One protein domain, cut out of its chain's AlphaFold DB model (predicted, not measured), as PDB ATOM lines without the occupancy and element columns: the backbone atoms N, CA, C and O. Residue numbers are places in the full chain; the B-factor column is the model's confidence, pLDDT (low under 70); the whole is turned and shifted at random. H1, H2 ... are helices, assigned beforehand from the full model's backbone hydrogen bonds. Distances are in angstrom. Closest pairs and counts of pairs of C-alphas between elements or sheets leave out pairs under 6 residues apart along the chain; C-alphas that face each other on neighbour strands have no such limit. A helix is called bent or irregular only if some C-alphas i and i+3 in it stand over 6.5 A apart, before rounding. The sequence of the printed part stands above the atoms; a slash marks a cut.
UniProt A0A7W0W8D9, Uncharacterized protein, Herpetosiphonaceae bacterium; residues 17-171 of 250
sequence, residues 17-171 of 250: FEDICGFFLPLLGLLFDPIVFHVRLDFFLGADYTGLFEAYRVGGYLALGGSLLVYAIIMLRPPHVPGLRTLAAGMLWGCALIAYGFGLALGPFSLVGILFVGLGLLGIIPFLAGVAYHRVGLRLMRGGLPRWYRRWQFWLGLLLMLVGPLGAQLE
ATOM      1  N   PHE A  17     197.254 -22.677   4.475       96.12
ATOM      2  CA  PHE A  17     198.685 -22.964   4.385       96.12
ATOM      3  C   PHE A  17     199.521 -21.867   5.052       96.12
ATOM      4  O   PHE A  17     200.438 -22.180   5.804       96.12
ATOM      5  N   GLU A  18     199.202 -20.598   4.794       96.31
ATOM      6  CA  GLU A  18     199.943 -19.467   5.351       96.31
ATOM      7  C   GLU A  18     199.713 -19.334   6.851       96.31
ATOM      8  O   GLU A  18     200.671 -19.087   7.570       96.31
ATOM      9  N   ASP A  19     198.504 -19.589   7.348       95.06
ATOM     10  CA  ASP A  19     198.244 -19.573   8.793       95.06
ATOM     11  C   ASP A  19     199.021 -20.676   9.516       95.06
ATOM     12  O   ASP A  19     199.690 -20.430  10.523       95.06
ATOM     13  N   ILE A  20     198.990 -21.897   8.972       96.50
ATOM     14  CA  ILE A  20     199.727 -23.033   9.531       96.50
ATOM     15  C   ILE A  20     201.231 -22.757   9.488       96.50
ATOM     16  O   ILE A  20     201.899 -22.867  10.512       96.50
ATOM     17  N   CYS A  21     201.771 -22.372   8.332       96.94
ATOM     18  CA  CYS A  21     203.216 -22.241   8.155       96.94
ATOM     19  C   CYS A  21     203.785 -20.928   8.699       96.94
ATOM     20  O   CYS A  21     204.931 -20.903   9.123       96.94
ATOM     21  N   GLY A  22     203.016 -19.843   8.685       95.38
ATOM     22  CA  GLY A  22     203.438 -18.515   9.131       95.38
ATOM     23  C   GLY A  22     203.240 -18.276  10.628       95.38
ATOM     24  O   GLY A  22     203.967 -17.472  11.209       95.38
ATOM     25  N   PHE A  23     202.305 -18.979  11.274       96.56
ATOM     26  CA  PHE A  23     202.025 -18.787  12.699       96.56
ATOM     27  C   PHE A  23     202.191 -20.063  13.523       96.56
ATOM     28  O   PHE A  23     203.024 -20.107  14.428       96.56
ATOM     29  N   PHE A  24     201.438 -21.119  13.209       96.62
ATOM     30  CA  PHE A  24     201.392 -22.307  14.067       96.62
ATOM     31  C   PHE A  24     202.695 -23.113  14.058       96.62
ATOM     32  O   PHE A  24     203.158 -23.516  15.121       96.62
ATOM     33  N   LEU A  25     203.314 -23.338  12.895       95.50
ATOM     34  CA  LEU A  25     204.578 -24.075  12.817       95.50
ATOM     35  C   LEU A  25     205.734 -23.327  13.503       95.50
ATOM     36  O   LEU A  25     206.419 -23.965  14.294       95.50
ATOM     37  N   PRO A  26     205.955 -22.011  13.299       95.94
ATOM     38  CA  PRO A  26     206.980 -21.279  14.044       95.94
ATOM     39  C   PRO A  26     206.720 -21.262  15.551       95.94
ATOM     40  O   PRO A  26     207.666 -21.354  16.327       95.94
ATOM     41  N   LEU A  27     205.451 -21.210  15.976       96.12
ATOM     42  CA  LEU A  27     205.088 -21.332  17.388       96.12
ATOM     43  C   LEU A  27     205.439 -22.719  17.947       96.12
ATOM     44  O   LEU A  27     205.999 -22.812  19.034       96.12
ATOM     45  N   LEU A  28     205.164 -23.794  17.202       93.94
ATOM     46  CA  LEU A  28     205.618 -25.141  17.568       93.94
ATOM     47  C   LEU A  28     207.147 -25.221  17.596       93.94
ATOM     48  O   LEU A  28     207.702 -25.780  18.533       93.94
ATOM     49  N   GLY A  29     207.827 -24.616  16.619       91.88
ATOM     50  CA  GLY A  29     209.283 -24.502  16.589       91.88
ATOM     51  C   GLY A  29     209.830 -23.846  17.856       91.88
ATOM     52  O   GLY A  29     210.747 -24.390  18.457       91.88
ATOM     53  N   LEU A  30     209.207 -22.756  18.316       91.81
ATOM     54  CA  LEU A  30     209.546 -22.088  19.576       91.81
ATOM     55  C   LEU A  30     209.294 -22.977  20.806       91.81
ATOM     56  O   LEU A  30     210.073 -22.956  21.752       91.81
ATOM     57  N   LEU A  31     208.213 -23.761  20.817       92.25
ATOM     58  CA  LEU A  31     207.899 -24.669  21.928       92.25
ATOM     59  C   LEU A  31     208.889 -25.838  22.022       92.25
ATOM     60  O   LEU A  31     209.239 -26.261  23.121       92.25
ATOM     61  N   PHE A  32     209.352 -26.347  20.878       89.19
ATOM     62  CA  PHE A  32     210.350 -27.416  20.800       89.19
ATOM     63  C   PHE A  32     211.794 -26.900  20.748       89.19
ATOM     64  O   PHE A  32     212.731 -27.695  20.721       89.19
ATOM     65  N   ASP A  33     211.984 -25.585  20.791       84.44
ATOM     66  CA  ASP A  33     213.278 -24.915  20.768       84.44
ATOM     67  C   ASP A  33     214.241 -25.429  21.852       84.44
ATOM     68  O   ASP A  33     215.377 -25.759  21.506       84.44
ATOM     69  N   PRO A  34     213.825 -25.664  23.119       80.12
ATOM     70  CA  PRO A  34     214.727 -26.239  24.109       80.12
ATOM     71  C   PRO A  34     215.286 -27.596  23.681       80.12
ATOM     72  O   PRO A  34     216.443 -27.883  23.962       80.12
ATOM     73  N   ILE A  35     214.511 -28.402  22.954       76.56
ATOM     74  CA  ILE A  35     214.979 -29.682  22.416       76.56
ATOM     75  C   ILE A  35     215.973 -29.423  21.283       76.56
ATOM     76  O   ILE A  35     217.052 -29.997  21.274       76.56
ATOM     77  N   VAL A  36     215.666 -28.519  20.354       68.44
ATOM     78  CA  VAL A  36     216.545 -28.245  19.205       68.44
ATOM     79  C   VAL A  36     217.880 -27.622  19.629       68.44
ATOM     80  O   VAL A  36     218.916 -27.970  19.070       68.44
ATOM     81  N   PHE A  37     217.875 -26.733  20.625       65.94
ATOM     82  CA  PHE A  37     219.060 -25.980  21.043       65.94
ATOM     83  C   PHE A  37     219.824 -26.582  22.222       65.94
ATOM     84  O   PHE A  37     220.978 -26.210  22.416       65.94
ATOM     85  N   HIS A  38     219.223 -27.484  23.006       66.62
ATOM     86  CA  HIS A  38     219.924 -28.168  24.105       66.62
ATOM     87  C   HIS A  38     220.231 -29.637  23.807       66.62
ATOM     88  O   HIS A  38     220.949 -30.260  24.590       66.62
ATOM     89  N   VAL A  39     219.727 -30.213  22.703       63.91
ATOM     90  CA  VAL A  39     220.208 -31.524  22.253       63.91
ATOM     91  C   VAL A  39     221.659 -31.359  21.834       63.91
ATOM     92  O   VAL A  39     221.982 -30.796  20.790       63.91
ATOM     93  N   ARG A  40     222.535 -31.850  22.708       61.44
ATOM     94  CA  ARG A  40     223.963 -31.925  22.468       61.44
ATOM     95  C   ARG A  40     224.209 -32.774  21.224       61.44
ATOM     96  O   ARG A  40     223.853 -33.954  21.186       61.44
ATOM     97  N   LEU A  41     224.806 -32.164  20.202       62.69
ATOM     98  CA  LEU A  41     225.234 -32.863  18.989       62.69
ATOM     99  C   LEU A  41     226.404 -33.820  19.255       62.69
ATOM    100  O   LEU A  41     226.786 -34.549  18.340       62.69
ATOM    101  N   ASP A  42     226.914 -33.883  20.489       61.28
ATOM    102  CA  ASP A  42     227.918 -34.835  20.968       61.28
ATOM    103  C   ASP A  42     227.584 -36.267  20.527       61.28
ATOM    104  O   ASP A  42     228.467 -37.002  20.095       61.28
ATOM    105  N   PHE A  43     226.297 -36.646  20.537       63.78
ATOM    106  CA  PHE A  43     225.863 -37.977  20.102       63.78
ATOM    107  C   PHE A  43     226.153 -38.261  18.616       63.78
ATOM    108  O   PHE A  43     226.387 -39.409  18.249       63.78
ATOM    109  N   PHE A  44     226.128 -37.240  17.754       63.75
ATOM    110  CA  PHE A  44     226.279 -37.394  16.302       63.75
ATOM    111  C   PHE A  44     227.673 -37.037  15.781       63.75
ATOM    112  O   PHE A  44     228.135 -37.660  14.828       63.75
ATOM    113  N   LEU A  45     228.324 -36.026  16.361       67.50
ATOM    114  CA  LEU A  45     229.595 -35.487  15.866       67.50
ATOM    115  C   LEU A  45     230.765 -35.687  16.838       67.50
ATOM    116  O   LEU A  45     231.895 -35.388  16.465       67.50
ATOM    117  N   GLY A  46     230.521 -36.208  18.047       65.56
ATOM    118  CA  GLY A  46     231.577 -36.526  19.017       65.56
ATOM    119  C   GLY A  46     232.388 -35.318  19.491       65.56
ATOM    120  O   GLY A  46     233.508 -35.492  19.955       65.56
ATOM    121  N   ALA A  47     231.853 -34.110  19.341       62.66
ATOM    122  CA  ALA A  47     232.504 -32.869  19.724       62.66
ATOM    123  C   ALA A  47     231.526 -32.018  20.534       62.66
ATOM    124  O   ALA A  47     230.360 -31.906  20.142       62.66
ATOM    125  N   ASP A  48     232.031 -31.418  21.619       63.72
ATOM    126  CA  ASP A  48     231.342 -30.454  22.483       63.72
ATOM    127  C   ASP A  48     231.079 -29.146  21.717       63.72
ATOM    128  O   ASP A  48     231.649 -28.083  21.977       63.72
ATOM    129  N   TYR A  49     230.221 -29.220  20.704       58.50
ATOM    130  CA  TYR A  49     229.731 -28.042  20.018       58.50
ATOM    131  C   TYR A  49     228.694 -27.373  20.917       58.50
ATOM    132  O   TYR A  49     227.549 -27.820  21.022       58.50
ATOM    133  N   THR A  50     229.097 -26.260  21.535       66.00
ATOM    134  CA  THR A  50     228.161 -25.225  21.987       66.00
ATOM    135  C   THR A  50     227.209 -24.918  20.828       66.00
ATOM    136  O   THR A  50     227.617 -24.901  19.662       66.00
ATOM    137  N   GLY A  51     225.907 -24.825  21.107       71.00
ATOM    138  CA  GLY A  51     224.875 -24.903  20.071       71.00
ATOM    139  C   GLY A  51     225.142 -23.904  18.940       71.00
ATOM    140  O   GLY A  51     225.501 -22.760  19.204       71.00
ATOM    141  N   LEU A  52     224.948 -24.305  17.675       72.50
ATOM    142  CA  LEU A  52     225.353 -23.519  16.490       72.50
ATOM    143  C   LEU A  52     224.885 -22.047  16.524       72.50
ATOM    144  O   LEU A  52     225.551 -21.168  15.981       72.50
ATOM    145  N   PHE A  53     223.752 -21.768  17.174       81.88
ATOM    146  CA  PHE A  53     223.203 -20.416  17.315       81.88
ATOM    147  C   PHE A  53     223.141 -19.909  18.758       81.88
ATOM    148  O   PHE A  53     222.431 -18.945  19.035       81.88
ATOM    149  N   GLU A  54     223.880 -20.515  19.681       84.44
ATOM    150  CA  GLU A  54     223.935 -20.085  21.081       84.44
ATOM    151  C   GLU A  54     224.406 -18.628  21.193       84.44
ATOM    152  O   GLU A  54     223.774 -17.819  21.873       84.44
ATOM    153  N   ALA A  55     225.411 -18.252  20.395       85.81
ATOM    154  CA  ALA A  55     225.886 -16.874  20.278       85.81
ATOM    155  C   ALA A  55     224.828 -15.899  19.722       85.81
ATOM    156  O   ALA A  55     224.908 -14.701  19.976       85.81
ATOM    157  N   TYR A  56     223.827 -16.394  18.988       90.19
ATOM    158  CA  TYR A  56     222.799 -15.594  18.311       90.19
ATOM    159  C   TYR A  56     221.408 -15.741  18.941       90.19
ATOM    160  O   TYR A  56     220.410 -15.357  18.329       90.19
ATOM    161  N   ARG A  57     221.319 -16.293  20.158       90.38
ATOM    162  CA  ARG A  57     220.053 -16.637  20.817       90.38
ATOM    163  C   ARG A  57     219.107 -15.440  20.968       90.38
ATOM    164  O   ARG A  57     217.921 -15.557  20.669       90.38
ATOM    165  N   VAL A  58     219.616 -14.276  21.384       92.88
ATOM    166  CA  VAL A  58     218.795 -13.061  21.566       92.88
ATOM    167  C   VAL A  58     218.235 -12.593  20.228       92.88
ATOM    168  O   VAL A  58     217.027 -12.393  20.100       92.88
ATOM    169  N   GLY A  59     219.097 -12.460  19.220       94.00
ATOM    170  CA  GLY A  59     218.689 -12.063  17.875       94.00
ATOM    171  C   GLY A  59     217.697 -13.052  17.257       94.00
ATOM    172  O   GLY A  59     216.687 -12.635  16.695       94.00
ATOM    173  N   GLY A  60     217.936 -14.354  17.419       92.94
ATOM    174  CA  GLY A  60     217.053 -15.417  16.944       92.94
ATOM    175  C   GLY A  60     215.655 -15.336  17.555       92.94
ATOM    176  O   GLY A  60     214.671 -15.259  16.817       92.94
ATOM    177  N   TYR A  61     215.548 -15.267  18.887       94.12
ATOM    178  CA  TYR A  61     214.246 -15.165  19.553       94.12
ATOM    179  C   TYR A  61     213.527 -13.847  19.267       94.12
ATOM    180  O   TYR A  61     212.309 -13.852  19.100       94.12
ATOM    181  N   LEU A  62     214.244 -12.723  19.169       95.44
ATOM    182  CA  LEU A  62     213.634 -11.445  18.796       95.44
ATOM    183  C   LEU A  62     213.117 -11.462  17.357       95.44
ATOM    184  O   LEU A  62     212.022 -10.966  17.097       95.44
ATOM    185  N   ALA A  63     213.862 -12.059  16.426       95.69
ATOM    186  CA  ALA A  63     213.408 -12.219  15.051       95.69
ATOM    187  C   ALA A  63     212.180 -13.136  14.966       95.69
ATOM    188  O   ALA A  63     211.208 -12.801  14.287       95.69
ATOM    189  N   LEU A  64     212.186 -14.264  15.680       95.19
ATOM    190  CA  LEU A  64     211.069 -15.209  15.710       95.19
ATOM    191  C   LEU A  64     209.824 -14.600  16.371       95.19
ATOM    192  O   LEU A  64     208.746 -14.591  15.774       95.19
ATOM    193  N   GLY A  65     209.976 -14.023  17.564       96.12
ATOM    194  CA  GLY A  65     208.902 -13.350  18.291       96.12
ATOM    195  C   GLY A  65     208.350 -12.147  17.526       96.12
ATOM    196  O   GLY A  65     207.136 -11.991  17.419       96.12
ATOM    197  N   GLY A  66     209.225 -11.344  16.913       96.50
ATOM    198  CA  GLY A  66     208.833 -10.244  16.034       96.50
ATOM    199  C   GLY A  66     208.057 -10.725  14.808       96.50
ATOM    200  O   GLY A  66     207.031 -10.137  14.469       96.50
ATOM    201  N   SER A  67     208.476 -11.833  14.189       96.88
ATOM    202  CA  SER A  67     207.774 -12.431  13.045       96.88
ATOM    203  C   SER A  67     206.366 -12.893  13.421       96.88
ATOM    204  O   SER A  67     205.401 -12.538  12.741       96.88
ATOM    205  N   LEU A  68     206.240 -13.623  14.536       97.50
ATOM    206  CA  LEU A  68     204.957 -14.077  15.076       97.50
ATOM    207  C   LEU A  68     204.044 -12.899  15.426       97.50
ATOM    208  O   LEU A  68     202.858 -12.929  15.099       97.50
ATOM    209  N   LEU A  69     204.591 -11.849  16.044       97.38
ATOM    210  CA  LEU A  69     203.840 -10.654  16.419       97.38
ATOM    211  C   LEU A  69     203.317  -9.907  15.189       97.38
ATOM    212  O   LEU A  69     202.131  -9.587  15.128       97.38
ATOM    213  N   VAL A  70     204.173  -9.652  14.195       96.69
ATOM    214  CA  VAL A  70     203.777  -8.988  12.943       96.69
ATOM    215  C   VAL A  70     202.695  -9.797  12.234       96.69
ATOM    216  O   VAL A  70     201.670  -9.237  11.842       96.69
ATOM    217  N   TYR A  71     202.883 -11.113  12.113       96.44
ATOM    218  CA  TYR A  71     201.907 -11.991  11.472       96.44
ATOM    219  C   TYR A  71     200.568 -12.006  12.226       96.44
ATOM    220  O   TYR A  71     199.516 -11.844  11.609       96.44
ATOM    221  N   ALA A  72     200.595 -12.105  13.559       95.94
ATOM    222  CA  ALA A  72     199.397 -12.067  14.396       95.94
ATOM    223  C   ALA A  72     198.639 -10.740  14.268       95.94
ATOM    224  O   ALA A  72     197.418 -10.744  14.124       95.94
ATOM    225  N   ILE A  73     199.345  -9.603  14.272       94.81
ATOM    226  CA  ILE A  73     198.729  -8.283  14.076       94.81
ATOM    227  C   ILE A  73     198.015  -8.230  12.722       94.81
ATOM    228  O   ILE A  73     196.871  -7.784  12.659       94.81
ATOM    229  N   ILE A  74     198.652  -8.723  11.657       94.19
ATOM    230  CA  ILE A  74     198.072  -8.746  10.308       94.19
ATOM    231  C   ILE A  74     196.840  -9.655  10.246       94.19
ATOM    232  O   ILE A  74     195.835  -9.258   9.660       94.19
ATOM    233  N   MET A  75     196.886 -10.839  10.866       91.75
ATOM    234  CA  MET A  75     195.737 -11.752  10.925       91.75
ATOM    235  C   MET A  75     194.552 -11.154  11.688       91.75
ATOM    236  O   MET A  75     193.413 -11.271  11.242       91.75
ATOM    237  N   LEU A  76     194.814 -10.538  12.845       92.31
ATOM    238  CA  LEU A  76     193.774 -10.020  13.732       92.31
ATOM    239  C   LEU A  76     193.209  -8.680  13.252       92.31
ATOM    240  O   LEU A  76     192.048  -8.363  13.506       92.31
ATOM    241  N   ARG A  77     194.042  -7.843  12.630       91.75
ATOM    242  CA  ARG A  77     193.699  -6.482  12.205       91.75
ATOM    243  C   ARG A  77     194.461  -6.128  10.927       91.75
ATOM    244  O   ARG A  77     195.445  -5.383  10.994       91.75
ATOM    245  N   PRO A  78     194.013  -6.617   9.758       87.88
ATOM    246  CA  PRO A  78     194.665  -6.287   8.501       87.88
ATOM    247  C   PRO A  78     194.696  -4.759   8.315       87.88
ATOM    248  O   PRO A  78     193.668  -4.086   8.479       87.88
ATOM    249  N   PRO A  79     195.865  -4.162   8.020       88.00
ATOM    250  CA  PRO A  79     195.972  -2.717   7.905       88.00
ATOM    251  C   PRO A  79     195.114  -2.215   6.739       88.00
ATOM    252  O   PRO A  79     195.276  -2.650   5.606       88.00
ATOM    253  N   HIS A  80     194.212  -1.269   7.001       90.00
ATOM    254  CA  HIS A  80     193.376  -0.665   5.953       90.00
ATOM    255  C   HIS A  80     194.118   0.480   5.238       90.00
ATOM    256  O   HIS A  80     193.935   0.735   4.046       90.00
ATOM    257  N   VAL A  81     195.035   1.142   5.953       91.69
ATOM    258  CA  VAL A  81     195.842   2.245   5.423       91.69
ATOM    259  C   VAL A  81     196.909   1.695   4.462       91.69
ATOM    260  O   VAL A  81     197.752   0.903   4.892       91.69
ATOM    261  N   PRO A  82     196.950   2.127   3.183       92.50
ATOM    262  CA  PRO A  82     197.910   1.622   2.192       92.50
ATOM    263  C   PRO A  82     199.387   1.712   2.620       92.50
ATOM    264  O   PRO A  82     200.187   0.829   2.305       92.50
ATOM    265  N   GLY A  83     199.755   2.767   3.359       93.94
ATOM    266  CA  GLY A  83     201.116   2.956   3.878       93.94
ATOM    267  C   GLY A  83     201.511   1.870   4.876       93.94
ATOM    268  O   GLY A  83     202.540   1.226   4.699       93.94
ATOM    269  N   LEU A  84     200.646   1.607   5.861       94.94
ATOM    270  CA  LEU A  84     200.863   0.563   6.867       94.94
ATOM    271  C   LEU A  84     200.857  -0.839   6.253       94.94
ATOM    272  O   LEU A  84     201.644  -1.679   6.673       94.94
ATOM    273  N   ARG A  85     200.036  -1.082   5.222       94.94
ATOM    274  CA  ARG A  85     200.080  -2.336   4.447       94.94
ATOM    275  C   ARG A  85     201.447  -2.569   3.826       94.94
ATOM    276  O   ARG A  85     202.020  -3.642   3.968       94.94
ATOM    277  N   THR A  86     201.992  -1.540   3.185       96.62
ATOM    278  CA  THR A  86     203.301  -1.627   2.534       96.62
ATOM    279  C   THR A  86     204.438  -1.771   3.549       96.62
ATOM    280  O   THR A  86     205.375  -2.530   3.313       96.62
ATOM    281  N   LEU A  87     204.344  -1.085   4.692       97.50
ATOM    282  CA  LEU A  87     205.281  -1.246   5.804       97.50
ATOM    283  C   LEU A  87     205.262  -2.688   6.335       97.50
ATOM    284  O   LEU A  87     206.308  -3.325   6.424       97.50
ATOM    285  N   ALA A  88     204.070  -3.227   6.608       96.88
ATOM    286  CA  ALA A  88     203.873  -4.604   7.053       96.88
ATOM    287  C   ALA A  88     204.371  -5.628   6.019       96.88
ATOM    288  O   ALA A  88     204.981  -6.629   6.390       96.88
ATOM    289  N   ALA A  89     204.183  -5.355   4.723       97.44
ATOM    290  CA  ALA A  89     204.760  -6.159   3.650       97.44
ATOM    291  C   ALA A  89     206.292  -6.197   3.730       97.44
ATOM    292  O   ALA A  89     206.878  -7.272   3.629       97.44
ATOM    293  N   GLY A  90     206.932  -5.044   3.948       98.25
ATOM    294  CA  GLY A  90     208.374  -4.947   4.167       98.25
ATOM    295  C   GLY A  90     208.841  -5.752   5.377       98.25
ATOM    296  O   GLY A  90     209.782  -6.534   5.264       98.25
ATOM    297  N   MET A  91     208.143  -5.623   6.510       98.38
ATOM    298  CA  MET A  91     208.451  -6.386   7.725       98.38
ATOM    299  C   MET A  91     208.356  -7.894   7.476       98.38
ATOM    300  O   MET A  91     209.316  -8.602   7.754       98.38
ATOM    301  N   LEU A  92     207.263  -8.382   6.874       98.12
ATOM    302  CA  LEU A  92     207.106  -9.800   6.528       98.12
ATOM    303  C   LEU A  92     208.177 -10.299   5.555       98.12
ATOM    304  O   LEU A  92     208.619 -11.438   5.666       98.12
ATOM    305  N   TRP A  93     208.627  -9.467   4.617       98.44
ATOM    306  CA  TRP A  93     209.764  -9.804   3.762       98.44
ATOM    307  C   TRP A  93     211.068  -9.925   4.554       98.44
ATOM    308  O   TRP A  93     211.829 -10.862   4.320       98.44
ATOM    309  N   GLY A  94     211.308  -9.039   5.522       98.12
ATOM    310  CA  GLY A  94     212.409  -9.181   6.477       98.12
ATOM    311  C   GLY A  94     212.318 -10.491   7.267       98.12
ATOM    312  O   GLY A  94     213.295 -11.238   7.316       98.12
ATOM    313  N   CYS A  95     211.131 -10.827   7.791       97.62
ATOM    314  CA  CYS A  95     210.869 -12.114   8.445       97.62
ATOM    315  C   CYS A  95     211.183 -13.289   7.512       97.62
ATOM    316  O   CYS A  95     211.827 -14.250   7.921       97.62
ATOM    317  N   ALA A  96     210.755 -13.207   6.246       98.25
ATOM    318  CA  ALA A  96     210.981 -14.251   5.256       98.25
ATOM    319  C   ALA A  96     212.472 -14.474   4.987       98.25
ATOM    320  O   ALA A  96     212.913 -15.616   4.970       98.25
ATOM    321  N   LEU A  97     213.255 -13.401   4.824       98.12
ATOM    322  CA  LEU A  97     214.702 -13.491   4.612       98.12
ATOM    323  C   LEU A  97     215.413 -14.146   5.798       98.12
ATOM    324  O   LEU A  97     216.234 -15.039   5.593       98.12
ATOM    325  N   ILE A  98     215.070 -13.748   7.026       96.56
ATOM    326  CA  ILE A  98     215.626 -14.359   8.239       96.56
ATOM    327  C   ILE A  98     215.248 -15.845   8.303       96.56
ATOM    328  O   ILE A  98     216.112 -16.695   8.508       96.56
ATOM    329  N   ALA A  99     213.974 -16.169   8.078       96.62
ATOM    330  CA  ALA A  99     213.469 -17.535   8.140       96.62
ATOM    331  C   ALA A  99     214.084 -18.434   7.049       96.62
ATOM    332  O   ALA A  99     214.471 -19.567   7.330       96.62
ATOM    333  N   TYR A 100     214.281 -17.926   5.828       97.62
ATOM    334  CA  TYR A 100     215.038 -18.632   4.793       97.62
ATOM    335  C   TYR A 100     216.502 -18.828   5.179       97.62
ATOM    336  O   TYR A 100     217.033 -19.909   4.947       97.62
ATOM    337  N   GLY A 101     217.143 -17.823   5.784       95.44
ATOM    338  CA  GLY A 101     218.511 -17.934   6.290       95.44
ATOM    339  C   GLY A 101     218.651 -19.059   7.316       95.44
ATOM    340  O   GLY A 101     219.505 -19.929   7.157       95.44
ATOM    341  N   PHE A 102     217.758 -19.104   8.309       93.06
ATOM    342  CA  PHE A 102     217.715 -20.195   9.287       93.06
ATOM    343  C   PHE A 102     217.404 -21.544   8.641       93.06
ATOM    344  O   PHE A 102     218.088 -22.520   8.933       93.06
ATOM    345  N   GLY A 103     216.420 -21.616   7.741       93.75
ATOM    346  CA  GLY A 103     216.079 -22.856   7.040       93.75
ATOM    347  C   GLY A 103     217.218 -23.385   6.169       93.75
ATOM    348  O   GLY A 103     217.445 -24.589   6.125       93.75
ATOM    349  N   LEU A 104     217.982 -22.501   5.522       94.62
ATOM    350  CA  LEU A 104     219.156 -22.882   4.741       94.62
ATOM    351  C   LEU A 104     220.301 -23.359   5.642       94.62
ATOM    352  O   LEU A 104     220.922 -24.374   5.342       94.62
ATOM    353  N   ALA A 105     220.551 -22.663   6.755       91.81
ATOM    354  CA  ALA A 105     221.589 -23.038   7.714       91.81
ATOM    355  C   ALA A 105     221.272 -24.361   8.435       91.81
ATOM    356  O   ALA A 105     222.161 -25.180   8.651       91.81
ATOM    357  N   LEU A 106     220.000 -24.597   8.767       90.00
ATOM    358  CA  LEU A 106     219.526 -25.823   9.415       90.00
ATOM    359  C   LEU A 106     219.279 -26.967   8.427       90.00
ATOM    360  O   LEU A 106     219.223 -28.123   8.846       90.00
ATOM    361  N   GLY A 107     219.126 -26.681   7.134       92.00
ATOM    362  CA  GLY A 107     218.774 -27.654   6.097       92.00
ATOM    363  C   GLY A 107     219.674 -28.896   6.065       92.00
ATOM    364  O   GLY A 107     219.144 -30.008   6.127       92.00
ATOM    365  N   PRO A 108     221.015 -28.761   6.042       89.56
ATOM    366  CA  PRO A 108     221.921 -29.911   6.056       89.56
ATOM    367  C   PRO A 108     221.728 -30.809   7.287       89.56
ATOM    368  O   PRO A 108     221.605 -32.026   7.155       89.56
ATOM    369  N   PHE A 109     221.615 -30.211   8.477       86.19
ATOM    370  CA  PHE A 109     221.385 -30.939   9.730       86.19
ATOM    371  C   PHE A 109     219.994 -31.583   9.773       86.19
ATOM    372  O   PHE A 109     219.822 -32.681  10.297       86.19
ATOM    373  N   SER A 110     219.006 -30.927   9.166       89.62
ATOM    374  CA  SER A 110     217.630 -31.411   9.053       89.62
ATOM    375  C   SER A 110     217.533 -32.661   8.191       89.62
ATOM    376  O   SER A 110     216.838 -33.603   8.555       89.62
ATOM    377  N   LEU A 111     218.262 -32.716   7.073       90.19
ATOM    378  CA  LEU A 111     218.295 -33.904   6.218       90.19
ATOM    379  C   LEU A 111     218.836 -35.120   6.977       90.19
ATOM    380  O   LEU A 111     218.230 -36.188   6.928       90.19
ATOM    381  N   VAL A 112     219.917 -34.940   7.743       87.44
ATOM    382  CA  VAL A 112     220.457 -35.995   8.612       87.44
ATOM    383  C   VAL A 112     219.440 -36.359   9.699       87.44
ATOM    384  O   VAL A 112     219.088 -37.524   9.848       87.44
ATOM    385  N   GLY A 113     218.883 -35.376  10.409       84.31
ATOM    386  CA  GLY A 113     217.923 -35.612  11.489       84.31
ATOM    387  C   GLY A 113     216.637 -36.324  11.050       84.31
ATOM    388  O   GLY A 113     216.080 -37.107  11.821       84.31
ATOM    389  N   ILE A 114     216.166 -36.091   9.818       88.75
ATOM    390  CA  ILE A 114     215.012 -36.799   9.237       88.75
ATOM    391  C   ILE A 114     215.319 -38.288   9.073       88.75
ATOM    392  O   ILE A 114     214.469 -39.108   9.408       88.75
ATOM    393  N   LEU A 115     216.519 -38.637   8.599       86.12
ATOM    394  CA  LEU A 115     216.894 -40.027   8.323       86.12
ATOM    395  C   LEU A 115     216.989 -40.891   9.590       86.12
ATOM    396  O   LEU A 115     216.758 -42.094   9.504       86.12
ATOM    397  N   PHE A 116     217.302 -40.299  10.748       81.38
ATOM    398  CA  PHE A 116     217.571 -41.063  11.974       81.38
ATOM    399  C   PHE A 116     216.491 -40.954  13.059       81.38
ATOM    400  O   PHE A 116     216.211 -41.947  13.722       81.38
ATOM    401  N   VAL A 117     215.895 -39.773  13.278       81.38
ATOM    402  CA  VAL A 117     215.048 -39.517  14.470       81.38
ATOM    403  C   VAL A 117     213.734 -38.798  14.119       81.38
ATOM    404  O   VAL A 117     212.871 -38.613  14.970       81.38
ATOM    405  N   GLY A 118     213.558 -38.344  12.873       81.06
ATOM    406  CA  GLY A 118     212.405 -37.534  12.455       81.06
ATOM    407  C   GLY A 118     212.427 -36.081  12.963       81.06
ATOM    408  O   GLY A 118     211.673 -35.248  12.461       81.06
ATOM    409  N   LEU A 119     213.338 -35.735  13.883       80.75
ATOM    410  CA  LEU A 119     213.524 -34.375  14.415       80.75
ATOM    411  C   LEU A 119     213.942 -33.359  13.351       80.75
ATOM    412  O   LEU A 119     213.686 -32.166  13.498       80.75
ATOM    413  N   GLY A 120     214.540 -33.814  12.250       83.19
ATOM    414  CA  GLY A 120     214.942 -32.917  11.174       83.19
ATOM    415  C   GLY A 120     213.769 -32.235  10.453       83.19
ATOM    416  O   GLY A 120     213.978 -31.236   9.773       83.19
ATOM    417  N   LEU A 121     212.520 -32.679  10.655       88.81
ATOM    418  CA  LEU A 121     211.345 -31.933  10.187       88.81
ATOM    419  C   LEU A 121     211.264 -30.528  10.809       88.81
ATOM    420  O   LEU A 121     210.765 -29.605  10.163       88.81
ATOM    421  N   LEU A 122     211.796 -30.338  12.024       88.62
ATOM    422  CA  LEU A 122     211.790 -29.042  12.703       88.62
ATOM    423  C   LEU A 122     212.646 -27.997  11.982       88.62
ATOM    424  O   LEU A 122     212.264 -26.831  11.944       88.62
ATOM    425  N   GLY A 123     213.756 -28.379  11.347       87.44
ATOM    426  CA  GLY A 123     214.583 -27.406  10.628       87.44
ATOM    427  C   GLY A 123     214.060 -27.043   9.231       87.44
ATOM    428  O   GLY A 123     214.525 -26.068   8.645       87.44
ATOM    429  N   ILE A 124     213.022 -27.730   8.732       93.25
ATOM    430  CA  ILE A 124     212.269 -27.323   7.529       93.25
ATOM    431  C   ILE A 124     211.233 -26.230   7.853       93.25
ATOM    432  O   ILE A 124     210.909 -25.409   6.991       93.25
ATOM    433  N   ILE A 125     210.730 -26.174   9.092       95.06
ATOM    434  CA  ILE A 125     209.738 -25.181   9.544       95.06
ATOM    435  C   ILE A 125     210.110 -23.736   9.169       95.06
ATOM    436  O   ILE A 125     209.274 -23.078   8.542       95.06
ATOM    437  N   PRO A 126     211.313 -23.214   9.489       95.38
ATOM    438  CA  PRO A 126     211.658 -21.832   9.156       95.38
ATOM    439  C   PRO A 126     211.620 -21.569   7.642       95.38
ATOM    440  O   PRO A 126     211.189 -20.500   7.214       95.38
ATOM    441  N   PHE A 127     211.947 -22.555   6.803       96.31
ATOM    442  CA  PHE A 127     211.824 -22.405   5.353       96.31
ATOM    443  C   PHE A 127     210.358 -22.262   4.909       96.31
ATOM    444  O   PHE A 127     210.026 -21.360   4.137       96.31
ATOM    445  N   LEU A 128     209.459 -23.106   5.430       97.00
ATOM    446  CA  LEU A 128     208.021 -23.026   5.133       97.00
ATOM    447  C   LEU A 128     207.399 -21.719   5.637       97.00
ATOM    448  O   LEU A 128     206.581 -21.115   4.936       97.00
ATOM    449  N   ALA A 129     207.819 -21.252   6.813       97.69
ATOM    450  CA  ALA A 129     207.419 -19.959   7.354       97.69
ATOM    451  C   ALA A 129     207.853 -18.810   6.440       97.69
ATOM    452  O   ALA A 129     207.047 -17.934   6.125       97.69
ATOM    453  N   GLY A 130     209.083 -18.864   5.919       98.00
ATOM    454  CA  GLY A 130     209.573 -17.899   4.939       98.00
ATOM    455  C   GLY A 130     208.695 -17.823   3.686       98.00
ATOM    456  O   GLY A 130     208.365 -16.724   3.231       98.00
ATOM    457  N   VAL A 131     208.233 -18.970   3.171       98.12
ATOM    458  CA  VAL A 131     207.304 -19.018   2.025       98.12
ATOM    459  C   VAL A 131     205.969 -18.356   2.361       98.12
ATOM    460  O   VAL A 131     205.458 -17.573   1.556       98.12
ATOM    461  N   ALA A 132     205.408 -18.640   3.538       97.94
ATOM    462  CA  ALA A 132     204.161 -18.026   3.986       97.94
ATOM    463  C   ALA A 132     204.295 -16.499   4.127       97.94
ATOM    464  O   ALA A 132     203.503 -15.755   3.545       97.94
ATOM    465  N   TYR A 133     205.337 -16.022   4.815       98.31
ATOM    466  CA  TYR A 133     205.602 -14.593   4.997       98.31
ATOM    467  C   TYR A 133     205.803 -13.863   3.672       98.31
ATOM    468  O   TYR A 133     205.227 -12.796   3.461       98.31
ATOM    469  N   HIS A 134     206.550 -14.460   2.741       98.31
ATOM    470  CA  HIS A 134     206.767 -13.893   1.414       98.31
ATOM    471  C   HIS A 134     205.443 -13.729   0.644       98.31
ATOM    472  O   HIS A 134     205.164 -12.650   0.115       98.31
ATOM    473  N   ARG A 135     204.586 -14.760   0.617       97.56
ATOM    474  CA  ARG A 135     203.291 -14.711  -0.092       97.56
ATOM    475  C   ARG A 135     202.322 -13.697   0.512       97.56
ATOM    476  O   ARG A 135     201.692 -12.936  -0.227       97.56
ATOM    477  N   VAL A 136     202.228 -13.643   1.840       96.62
ATOM    478  CA  VAL A 136     201.395 -12.653   2.538       96.62
ATOM    479  C   VAL A 136     201.935 -11.240   2.293       96.62
ATOM    480  O   VAL A 136     201.169 -10.345   1.933       96.62
ATOM    481  N   GLY A 137     203.255 -11.045   2.359       97.06
ATOM    482  CA  GLY A 137     203.899  -9.769   2.052       97.06
ATOM    483  C   GLY A 137     203.633  -9.287   0.621       97.06
ATOM    484  O   GLY A 137     203.291  -8.123   0.418       97.06
ATOM    485  N   LEU A 138     203.709 -10.172  -0.380       96.94
ATOM    486  CA  LEU A 138     203.383  -9.839  -1.774       96.94
ATOM    487  C   LEU A 138     201.941  -9.340  -1.944       96.94
ATOM    488  O   LEU A 138     201.706  -8.405  -2.712       96.94
ATOM    489  N   ARG A 139     200.974  -9.931  -1.232       95.12
ATOM    490  CA  ARG A 139     199.572  -9.487  -1.287       95.12
ATOM    491  C   ARG A 139     199.369  -8.129  -0.629       95.12
ATOM    492  O   ARG A 139     198.690  -7.287  -1.205       95.12
ATOM    493  N   LEU A 140     200.026  -7.874   0.502       94.94
ATOM    494  CA  LEU A 140     199.975  -6.574   1.181       94.94
ATOM    495  C   LEU A 140     200.609  -5.428   0.374       94.94
ATOM    496  O   LEU A 140     200.309  -4.264   0.630       94.94
ATOM    497  N   MET A 141     201.455  -5.727  -0.618       94.81
ATOM    498  CA  MET A 141     201.986  -4.715  -1.542       94.81
ATOM    499  C   MET A 141     200.987  -4.259  -2.618       94.81
ATOM    500  O   MET A 141     201.269  -3.288  -3.332       94.81
ATOM    501  N   ARG A 142     199.839  -4.932  -2.769       90.56
ATOM    502  CA  ARG A 142     198.780  -4.504  -3.690       90.56
ATOM    503  C   ARG A 142     198.105  -3.248  -3.124       90.56
ATOM    504  O   ARG A 142     197.733  -3.206  -1.957       90.56
ATOM    505  N   GLY A 143     197.998  -2.197  -3.937       82.12
ATOM    506  CA  GLY A 143     197.369  -0.939  -3.530       82.12
ATOM    507  C   GLY A 143     197.800   0.277  -4.355       82.12
ATOM    508  O   GLY A 143     198.807   0.255  -5.069       82.12
ATOM    509  N   GLY A 144     197.029   1.360  -4.231       86.00
ATOM    510  CA  GLY A 144     197.123   2.572  -5.057       86.00
ATOM    511  C   GLY A 144     198.181   3.609  -4.655       86.00
ATOM    512  O   GLY A 144     198.063   4.764  -5.051       86.00
ATOM    513  N   LEU A 145     199.200   3.259  -3.858       92.94
ATOM    514  CA  LEU A 145     200.236   4.231  -3.475       92.94
ATOM    515  C   LEU A 145     201.159   4.608  -4.648       92.94
ATOM    516  O   LEU A 145     201.515   3.738  -5.455       92.94
ATOM    517  N   PRO A 146     201.661   5.862  -4.692       96.31
ATOM    518  CA  PRO A 146     202.742   6.248  -5.592       96.31
ATOM    519  C   PRO A 146     203.954   5.318  -5.445       96.31
ATOM    520  O   PRO A 146     204.355   4.961  -4.334       96.31
ATOM    521  N   ARG A 147     204.576   4.946  -6.575       96.31
ATOM    522  CA  ARG A 147     205.665   3.947  -6.625       96.31
ATOM    523  C   ARG A 147     206.818   4.258  -5.662       96.31
ATOM    524  O   ARG A 147     207.346   3.334  -5.050       96.31
ATOM    525  N   TRP A 148     207.210   5.527  -5.539       97.06
ATOM    526  CA  TRP A 148     208.326   5.947  -4.685       97.06
ATOM    527  C   TRP A 148     207.999   5.787  -3.192       97.06
ATOM    528  O   TRP A 148     208.786   5.198  -2.456       97.06
ATOM    529  N   TYR A 149     206.806   6.218  -2.766       96.31
ATOM    530  CA  TYR A 149     206.368   6.141  -1.373       96.31
ATOM    531  C   TYR A 149     206.176   4.686  -0.937       96.31
ATOM    532  O   TYR A 149     206.584   4.296   0.154       96.31
ATOM    533  N   ARG A 150     205.641   3.851  -1.838       96.50
ATOM    534  CA  ARG A 150     205.543   2.405  -1.625       96.50
ATOM    535  C   ARG A 150     206.922   1.770  -1.409       96.50
ATOM    536  O   ARG A 150     207.109   1.017  -0.462       96.50
ATOM    537  N   ARG A 151     207.913   2.094  -2.249       97.25
ATOM    538  CA  ARG A 151     209.290   1.594  -2.063       97.25
ATOM    539  C   ARG A 151     209.865   2.026  -0.716       97.25
ATOM    540  O   ARG A 151     210.439   1.191  -0.031       97.25
ATOM    541  N   TRP A 152     209.691   3.290  -0.337       98.06
ATOM    542  CA  TRP A 152     210.185   3.803   0.942       98.06
ATOM    543  C   TRP A 152     209.588   3.057   2.142       98.06
ATOM    544  O   TRP A 152     210.337   2.549   2.970       98.06
ATOM    545  N   GLN A 153     208.259   2.923   2.203       97.88
ATOM    546  CA  GLN A 153     207.577   2.195   3.284       97.88
ATOM    547  C   GLN A 153     208.003   0.724   3.348       97.88
ATOM    548  O   GLN A 153     208.241   0.194   4.429       97.88
ATOM    549  N   PHE A 154     208.148   0.075   2.189       98.12
ATOM    550  CA  PHE A 154     208.619  -1.305   2.116       98.12
ATOM    551  C   PHE A 154     210.032  -1.447   2.697       98.12
ATOM    552  O   PHE A 154     210.255  -2.281   3.571       98.12
ATOM    553  N   TRP A 155     210.976  -0.610   2.256       98.38
ATOM    554  CA  TRP A 155     212.352  -0.645   2.756       98.38
ATOM    555  C   TRP A 155     212.436  -0.314   4.241       98.38
ATOM    556  O   TRP A 155     213.190  -0.967   4.953       98.38
ATOM    557  N   LEU A 156     211.637   0.639   4.725       98.31
ATOM    558  CA  LEU A 156     211.565   0.962   6.146       98.31
ATOM    559  C   LEU A 156     211.136  -0.256   6.976       98.31
ATOM    560  O   LEU A 156     211.785  -0.574   7.968       98.31
ATOM    561  N   GLY A 157     210.085  -0.963   6.554       98.25
ATOM    562  CA  GLY A 157     209.600  -2.158   7.249       98.25
ATOM    563  C   GLY A 157     210.602  -3.310   7.205       98.25
ATOM    564  O   GLY A 157     210.845  -3.963   8.219       98.25
ATOM    565  N   LEU A 158     211.229  -3.523   6.045       98.44
ATOM    566  CA  LEU A 158     212.263  -4.540   5.865       98.44
ATOM    567  C   LEU A 158     213.476  -4.265   6.758       98.44
ATOM    568  O   LEU A 158     213.928  -5.158   7.472       98.44
ATOM    569  N   LEU A 159     213.980  -3.028   6.759       98.19
ATOM    570  CA  LEU A 159     215.116  -2.632   7.590       98.19
ATOM    571  C   LEU A 159     214.786  -2.730   9.076       98.19
ATOM    572  O   LEU A 159     215.608  -3.235   9.830       98.19
ATOM    573  N   LEU A 160     213.588  -2.316   9.498       97.62
ATOM    574  CA  LEU A 160     213.160  -2.433  10.891       97.62
ATOM    575  C   LEU A 160     213.228  -3.888  11.376       97.62
ATOM    576  O   LEU A 160     213.730  -4.152  12.468       97.62
ATOM    577  N   MET A 161     212.772  -4.827  10.543       97.62
ATOM    578  CA  MET A 161     212.743  -6.245  10.898       97.62
ATOM    579  C   MET A 161     214.125  -6.915  10.861       97.62
ATOM    580  O   MET A 161     214.379  -7.819  11.651       97.62
ATOM    581  N   LEU A 162     215.033  -6.481   9.980       97.12
ATOM    582  CA  LEU A 162     216.397  -7.024   9.911       97.12
ATOM    583  C   LEU A 162     217.328  -6.409  10.966       97.12
ATOM    584  O   LEU A 162     218.065  -7.117  11.648       97.12
ATOM    585  N   VAL A 163     217.304  -5.082  11.093       97.56
ATOM    586  CA  VAL A 163     218.233  -4.329  11.944       97.56
ATOM    587  C   VAL A 163     217.853  -4.446  13.416       97.56
ATOM    588  O   VAL A 163     218.748  -4.484  14.251       97.56
ATOM    589  N   GLY A 164     216.562  -4.543  13.752       96.19
ATOM    590  CA  GLY A 164     216.108  -4.624  15.144       96.19
ATOM    591  C   GLY A 164     216.737  -5.790  15.921       96.19
ATOM    592  O   GLY A 164     217.475  -5.545  16.878       96.19
ATOM    593  N   PRO A 165     216.513  -7.053  15.508       96.25
ATOM    594  CA  PRO A 165     217.076  -8.217  16.190       96.25
ATOM    595  C   PRO A 165     218.609  -8.245  16.178       96.25
ATOM    596  O   PRO A 165     219.224  -8.579  17.190       96.25
ATOM    597  N   LEU A 166     219.237  -7.848  15.064       95.56
ATOM    598  CA  LEU A 166     220.698  -7.802  14.950       95.56
ATOM    599  C   LEU A 166     221.310  -6.735  15.865       95.56
ATOM    600  O   LEU A 166     222.286  -6.999  16.560       95.56
ATOM    601  N   GLY A 167     220.731  -5.536  15.892       96.81
ATOM    602  CA  GLY A 167     221.174  -4.445  16.755       96.81
ATOM    603  C   GLY A 167     221.034  -4.800  18.231       96.81
ATOM    604  O   GLY A 167     221.968  -4.580  18.998       96.81
ATOM    605  N   ALA A 168     219.916  -5.424  18.614       95.75
ATOM    606  CA  ALA A 168     219.715  -5.919  19.971       95.75
ATOM    607  C   ALA A 168     220.758  -6.979  20.359       95.75
ATOM    608  O   ALA A 168     221.318  -6.895  21.446       95.75
ATOM    609  N   GLN A 169     221.068  -7.922  19.463       95.44
ATOM    610  CA  GLN A 169     222.110  -8.928  19.679       95.44
ATOM    611  C   GLN A 169     223.501  -8.302  19.862       95.44
ATOM    612  O   GLN A 169     224.238  -8.688  20.761       95.44
ATOM    613  N   LEU A 170     223.877  -7.335  19.020       96.62
ATOM    614  CA  LEU A 170     225.181  -6.673  19.124       96.62
ATOM    615  C   LEU A 170     225.308  -5.868  20.420       96.62
ATOM    616  O   LEU A 170     226.362  -5.874  21.054       96.62
ATOM    617  N   GLU A 171     224.242  -5.177  20.813       96.62
ATOM    618  CA  GLU A 171     224.216  -4.388  22.041       96.62
ATOM    619  C   GLU A 171     224.293  -5.276  23.287       96.62
ATOM    620  O   GLU A 171     225.050  -4.968  24.208       96.62
TER     621      GLU A 171
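Overview. This is residues 17 to 171 of the 250 residues of an uncharacterized protein of Herpetosiphonaceae bacterium (UniProt A0A7W0W8D9). H1, H3, H4a and H5 form an up-and-down bundle; H6 packs across H4a. H2, residues 42 to 45, lies at one end. The printed part, 155 residues with six named helices, is all helix and compact, radius of gyration of the C-alphas 16.8 A, spanning 57 by 36 by 22 A.

Arrangement. H1, residues 17 to 38, and H3, residues 54 to 76, are irregular: C-alphas 31 and 34 are 7.3 A apart, 55 and 58 8.2 A. H4, one helix by its hydrogen bonds, is bent into H4a, residues 82 to 105, and H4b, residues 108 to 116, at 62 degrees. H4a touches H5, residues 121 to 140, closest at C-alphas 96 and 130, 3.9 A, and H6, residues 147 to 171, at 90 and 154, 4.2 A. In H4a and H4b every O i to N i+4 pair is within hydrogen-bond range.

Along the chain. C-alpha 17 is at (198.685, -22.964, 4.385), C-alpha 171 at (224.216, -4.388, 22.041).

Size, cuts and confidence. The printed part has no cut; residues 36 to 50 have pLDDT under 70.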